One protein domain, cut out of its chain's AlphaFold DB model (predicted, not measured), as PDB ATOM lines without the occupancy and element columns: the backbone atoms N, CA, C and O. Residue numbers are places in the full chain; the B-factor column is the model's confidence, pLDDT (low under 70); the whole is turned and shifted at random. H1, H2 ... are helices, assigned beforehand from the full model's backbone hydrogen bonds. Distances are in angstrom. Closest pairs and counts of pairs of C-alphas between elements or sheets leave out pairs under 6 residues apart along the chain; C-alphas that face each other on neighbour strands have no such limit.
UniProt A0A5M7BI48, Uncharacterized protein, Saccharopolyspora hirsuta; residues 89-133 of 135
ATOM      1  N   ASP A  89      55.025 143.135 108.411       70.81
ATOM      2  CA  ASP A  89      55.079 143.252 109.868       70.81
ATOM      3  C   ASP A  89      54.235 144.423 110.404       70.81
ATOM      4  O   ASP A  89      53.448 144.246 111.337       70.81
ATOM      5  N   GLU A  90      54.322 145.606 109.785       71.00
ATOM      6  CA  GLU A  90      53.504 146.776 110.144       71.00
ATOM      7  C   GLU A  90      52.017 146.520 109.876       71.00
ATOM      8  O   GLU A  90      51.156 146.892 110.675       71.00
ATOM      9  N   HIS A  91      51.707 145.834 108.774       72.25
ATOM     10  CA  HIS A  91      50.341 145.453 108.435       72.25
ATOM     11  C   HIS A  91      49.759 144.495 109.485       72.25
ATOM     12  O   HIS A  91      48.614 144.636 109.919       72.25
ATOM     13  N   GLN A  92      50.565 143.542 109.960       71.50
ATOM     14  CA  GLN A  92      50.174 142.636 111.036       71.50
ATOM     15  C   GLN A  92      50.025 143.339 112.391       71.50
ATOM     16  O   GLN A  92      49.112 142.974 113.141       71.50
ATOM     17  N   ALA A  93      50.864 144.324 112.708       76.62
ATOM     18  CA  ALA A  93      50.750 145.121 113.929       76.62
ATOM     19  C   ALA A  93      49.462 145.967 113.937       76.62
ATOM     20  O   ALA A  93      48.707 145.924 114.906       76.62
ATOM     21  N   ALA A  94      49.135 146.625 112.820       75.75
ATOM     22  CA  ALA A  94      47.903 147.402 112.677       75.75
ATOM     23  C   ALA A  94      46.639 146.531 112.824       75.75
ATOM     24  O   ALA A  94      45.697 146.896 113.526       75.75
ATOM     25  N   ILE A  95      46.630 145.327 112.234       73.38
ATOM     26  CA  ILE A  95      45.540 144.354 112.439       73.38
ATOM     27  C   ILE A  95      45.421 143.970 113.922       73.38
ATOM     28  O   ILE A  95      44.316 143.791 114.428       73.38
ATOM     29  N   GLN A  96      46.548 143.835 114.623       72.50
ATOM     30  CA  GLN A  96      46.589 143.495 116.048       72.50
ATOM     31  C   GLN A  96      45.941 144.591 116.900       72.50
ATOM     32  O   GLN A  96      45.113 144.294 117.757       72.50
ATOM     33  N   GLU A  97      46.265 145.850 116.614       76.75
ATOM     34  CA  GLU A  97      45.697 147.013 117.291       76.75
ATOM     35  C   GLU A  97      44.180 147.118 117.073       76.75
ATOM     36  O   GLU A  97      43.423 147.312 118.025       76.75
ATOM     37  N   ILE A  98      43.710 146.888 115.841       73.25
ATOM     38  CA  ILE A  98      42.278 146.914 115.506       73.25
ATOM     39  C   ILE A  98      41.502 145.828 116.266       73.25
ATOM     40  O   ILE A  98      40.419 146.108 116.789       73.25
ATOM     41  N   VAL A  99      42.047 144.606 116.343       73.00
ATOM     42  CA  VAL A  99      41.442 143.487 117.093       73.00
ATOM     43  C   VAL A  99      41.440 143.768 118.598       73.00
ATOM     44  O   VAL A  99      40.450 143.488 119.271       73.00
ATOM     45  N   ALA A 100      42.514 144.355 119.131       72.94
ATOM     46  CA  ALA A 100      42.602 144.708 120.546       72.94
ATOM     47  C   ALA A 100      41.593 145.803 120.942       72.94
ATOM     48  O   ALA A 100      40.985 145.716 122.008       72.94
ATOM     49  N   ALA A 101      41.379 146.806 120.082       69.31
ATOM     50  CA  ALA A 101      40.506 147.948 120.363       69.31
ATOM     51  C   ALA A 101      39.001 147.646 120.225       69.31
ATOM     52  O   ALA A 101      38.192 148.225 120.948       69.31
ATOM     53  N   ASN A 102      38.609 146.755 119.309       66.88
ATOM     54  CA  ASN A 102      37.195 146.469 119.008       66.88
ATOM     55  C   ASN A 102      36.697 145.138 119.604       66.88
ATOM     56  O   ASN A 102      35.544 144.755 119.397       66.88
ATOM     57  N   GLY A 103      37.558 144.430 120.340       63.34
ATOM     58  CA  GLY A 103      37.305 143.067 120.796       63.34
ATOM     59  C   GLY A 103      37.352 142.041 119.657       63.34
ATOM     60  O   GLY A 103      37.613 142.355 118.494       63.34
ATOM     61  N   ARG A 104      37.082 140.771 119.991       56.62
ATOM     62  CA  ARG A 104      37.022 139.652 119.033       56.62
ATOM     63  C   ARG A 104      35.789 139.783 118.128       56.62
ATOM     64  O   ARG A 104      34.793 139.091 118.316       56.62
ATOM     65  N   GLY A 105      35.840 140.664 117.136       54.97
ATOM     66  CA  GLY A 105      34.905 140.632 116.017       54.97
ATOM     67  C   GLY A 105      35.146 139.360 115.206       54.97
ATOM     68  O   GLY A 105      36.037 139.332 114.364       54.97
ATOM     69  N   SER A 106      34.403 138.285 115.490       55.41
ATOM     70  CA  SER A 106      34.507 137.037 114.727       55.41
ATOM     71  C   SER A 106      34.161 137.313 113.266       55.41
ATOM     72  O   SER A 106      33.088 137.847 112.974       55.41
ATOM     73  N   THR A 107      35.017 136.897 112.331       55.88
ATOM     74  CA  THR A 107      34.665 136.917 110.898       55.88
ATOM     75  C   THR A 107      33.418 136.071 110.608       55.88
ATOM     76  O   THR A 107      32.752 136.298 109.601       55.88
ATOM     77  N   GLY A 108      33.046 135.157 111.516       58.12
ATOM     78  CA  GLY A 108      31.803 134.385 111.480       58.12
ATOM     79  C   GLY A 108      30.539 135.145 111.909       58.12
ATOM     80  O   GLY A 108      29.442 134.693 111.597       58.12
ATOM     81  N   ALA A 109      30.660 136.301 112.570       63.91
ATOM     82  CA  ALA A 109      29.527 137.162 112.940       63.91
ATOM     83  C   ALA A 109      29.227 138.252 111.889       63.91
ATOM     84  O   ALA A 109      28.306 139.054 112.058       63.91
ATOM     85  N   LEU A 110      30.003 138.301 110.800       67.06
ATOM     86  CA  LEU A 110      29.815 139.266 109.722       67.06
ATOM     87  C   LEU A 110      28.596 138.896 108.872       67.06
ATOM     88  O   LEU A 110      28.389 137.738 108.510       67.06
ATOM     89  N   SER A 111      27.815 139.902 108.476       75.81
ATOM     90  CA  SER A 111      26.772 139.690 107.474       75.81
ATOM     91  C   SER A 111      27.393 139.192 106.154       75.81
ATOM     92  O   SER A 111      28.538 139.542 105.838       75.81
ATOM     93  N   PRO A 112      26.651 138.442 105.316       76.44
ATOM     94  CA  PRO A 112      27.158 137.968 104.026       76.44
ATOM     95  C   PRO A 112      27.658 139.099 103.118       76.44
ATOM     96  O   PRO A 112      28.532 138.890 102.282       76.44
ATOM     97  N   HIS A 113      27.106 140.304 103.285       77.25
ATOM     98  CA  HIS A 113      27.556 141.507 102.596       77.25
ATOM     99  C   HIS A 113      28.912 141.987 103.127       77.25
ATOM    100  O   HIS A 113      29.845 142.156 102.348       77.25
ATOM    101  N   ALA A 114      29.057 142.141 104.446       75.81
ATOM    102  CA  ALA A 114      30.303 142.586 105.066       75.81
ATOM    103  C   ALA A 114      31.466 141.609 104.808       75.81
ATOM    104  O   ALA A 114      32.578 142.036 104.520       75.81
ATOM    105  N   ALA A 115      31.202 140.299 104.806       78.00
ATOM    106  CA  ALA A 115      32.208 139.284 104.488       78.00
ATOM    107  C   ALA A 115      32.656 139.292 103.011       78.00
ATOM    108  O   ALA A 115      33.720 138.761 102.691       78.00
ATOM    109  N   ARG A 116      31.850 139.839 102.090       78.94
ATOM    110  CA  ARG A 116      32.245 140.019 100.682       78.94
ATOM    111  C   ARG A 116      33.120 141.253 100.501       78.94
ATOM    112  O   ARG A 116      34.164 141.136  99.872       78.94
ATOM    113  N   GLU A 117      32.746 142.372 101.114       79.19
ATOM    114  CA  GLU A 117      33.566 143.594 101.118       79.19
ATOM    115  C   GLU A 117      34.926 143.354 101.788       79.19
ATOM    116  O   GLU A 117      35.971 143.737 101.278       79.19
ATOM    117  N   LEU A 118      34.958 142.614 102.898       80.44
ATOM    118  CA  LEU A 118      36.223 142.299 103.565       80.44
ATOM    119  C   LEU A 118      37.132 141.389 102.713       80.44
ATOM    120  O   LEU A 118      38.358 141.451 102.824       80.44
ATOM    121  N   ARG A 119      36.540 140.542 101.856       79.81
ATOM    122  CA  ARG A 119      37.267 139.700 100.893       79.81
ATOM    123  C   ARG A 119      37.770 140.492  99.690       79.81
ATOM    124  O   ARG A 119      38.884 140.231  99.253       79.81
ATOM    125  N   SER A 120      37.004 141.457  99.179       78.00
ATOM    126  CA  SER A 120      37.423 142.280  98.031       78.00
ATOM    127  C   SER A 120      38.645 143.148  98.347       78.00
ATOM    128  O   SER A 120      39.459 143.397  97.465       78.00
ATOM    129  N   VAL A 121      38.816 143.533  99.616       77.69
ATOM    130  CA  VAL A 121      39.975 144.297 100.113       77.69
ATOM    131  C   VAL A 121      41.116 143.375 100.597       77.69
ATOM    132  O   VAL A 121      42.134 143.845 101.092       77.69
ATOM    133  N   GLY A 122      40.983 142.047 100.472       74.38
ATOM    134  CA  GLY A 122      42.022 141.079 100.867       74.38
ATOM    135  C   GLY A 122      42.246 140.947 102.382       74.38
ATOM    136  O   GLY A 122      43.178 140.273 102.819       74.38
ATOM    137  N   LEU A 123      41.390 141.561 103.199       76.38
ATOM    138  CA  LEU A 123      41.517 141.590 104.658       76.38
ATOM    139  C   LEU A 123      40.946 140.333 105.325       76.38
ATOM    140  O   LEU A 123      41.401 139.945 106.398       76.38
ATOM    141  N   HIS A 124      39.975 139.672 104.692       75.81
ATOM    142  CA  HIS A 124      39.281 138.516 105.266       75.81
ATOM    143  C   HIS A 124      40.237 137.401 105.716       75.81
ATOM    144  O   HIS A 124      40.164 136.947 106.857       75.81
ATOM    145  N   ASP A 125      41.183 137.011 104.862       72.56
ATOM    146  CA  ASP A 125      42.106 135.906 105.151       72.56
ATOM    147  C   ASP A 125      43.226 136.315 106.121       72.56
ATOM    148  O   ASP A 125      43.852 135.468 106.764       72.56
ATOM    149  N   ALA A 126      43.487 137.620 106.255       72.00
ATOM    150  CA  ALA A 126      44.405 138.165 107.252       72.00
ATOM    151  C   ALA A 126      43.782 138.143 108.661       72.00
ATOM    152  O   ALA A 126      44.454 137.776 109.625       72.00
ATOM    153  N   PHE A 127      42.484 138.452 108.775       70.50
ATOM    154  CA  PHE A 127      41.731 138.334 110.029       70.50
ATOM    155  C   PHE A 127      41.401 136.879 110.398       70.50
ATOM    156  O   PHE A 127      41.392 136.547 111.584       70.50
ATOM    157  N   ALA A 128      41.148 136.003 109.418       72.12
ATOM    158  CA  ALA A 128      40.859 134.585 109.656       72.12
ATOM    159  C   ALA A 128      42.079 133.827 110.207       72.12
ATOM    160  O   ALA A 128      41.978 133.193 111.254       72.12
ATOM    161  N   ARG A 129      43.263 133.989 109.593       67.31
ATOM    162  CA  ARG A 129      44.509 133.352 110.071       67.31
ATOM    163  C   ARG A 129      44.873 133.730 111.507       67.31
ATOM    164  O   ARG A 129      45.446 132.926 112.223       67.31
ATOM    165  N   ARG A 130      44.547 134.947 111.949       64.06
ATOM    166  CA  ARG A 130      44.787 135.395 113.333       64.06
ATOM    167  C   ARG A 130      43.802 134.786 114.338       64.06
ATOM    168  O   ARG A 130      44.192 134.591 115.479       64.06
ATOM    169  N   GLN A 131      42.572 134.466 113.930       63.31
ATOM    170  CA  GLN A 131      41.603 133.767 114.788       63.31
ATOM    171  C   GLN A 131      41.969 132.292 115.001       63.31
ATOM    172  O   GLN A 131      41.632 131.736 116.036       63.31
ATOM    173  N   GLU A 132      42.666 131.667 114.050       57.72
ATOM    174  CA  GLU A 132      43.109 130.266 114.145       57.72
ATOM    175  C   GLU A 132      44.377 130.078 115.003       57.72
ATOM    176  O   GLU A 132      44.643 128.973 115.466       57.72
ATOM    177  N   VAL A 133      45.171 131.137 115.207       54.22
ATOM    178  CA  VAL A 133      46.509 131.070 115.838       54.22
ATOM    179  C   VAL A 133      46.482 131.289 117.361       54.22
ATOM    180  O   VAL A 133      47.488 131.044 118.023       54.22
TER     181      VAL A 133
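This is residues 89 to 133 of the 135 residues of an uncharacterized protein of Saccharopolyspora hirsuta (UniProt A0A5M7BI48). Three helices and one long loop make an open ring with few contacts between the helices: H1 and H2 stand on opposite sides and run nearly opposite ways, and the loop of residues 103 to 113 arches from one to the other. H3 folds back after H2 at a sharp corner and comes near H1, crosswise to it, at Ile 95. The printed part has 45 residues with three named helices in the order H1, H2, H3 and no named strand, and its class is all helix. By its radius of gyration of the C-alphas, 10.3 A, the whole is compact, and the C-alphas span 27 by 19 by 18 A along the three main axes.

H1, residues 89 to 102, touches no helix. It is apart from H2, residues 114 to 120, with no C-alpha of the one within 8 A of the other. H1 is close to but not clearly touching H3, residues 124 to 132: the closest C-alphas, those of Ile 95 and Phe 127, are 7.5 A apart. The lines of H1 and H3 are about perpendicular, at 74 degrees. H2 and H3 only just touch, with 3 pairs of C-alphas within 8 A, and they touch only at the corner by their link. Their closest C-alphas are those of Leu 118 and His 124, 5.2 A apart. H2 and H3 run opposite ways at a steep tilt of 66 degrees. In H1 and H2 every O i to N i+4 pair is within hydrogen-bond range, and in H3 4 of 5 are.

H1 runs from Asp 89, with its C-alpha at (55.079, 143.252, 109.868), to Asn 102, and is 20.3 A long from first to last C-alpha. Residues 103 to 113 follow, of which 107 to 109 are a helical run too short to bear a name. H2 begins at Ala 114, with its C-alpha at (30.303, 142.586, 105.066), and is 10.0 A long from first to last C-alpha. H3 runs from His 124 to Glu 132, is 12.7 A long, and ends with C-alpha 132 at (43.109, 130.266, 114.145).

The two C-alphas farthest apart are those of Asp 89 and Pro 112, at 29.0 A. The first and last printed C-alphas, those of Asp 89 and Val 133, are 16.0 A apart. The printed part has no cut. The link from H1 to H2 is long, with 11 residues, and the link from H2 to H3 is tight, with 3 residues. The mean pLDDT of the printed part is 70.4, and this model's confidence is under 70 at residues 101 to 110 and 129 to 133.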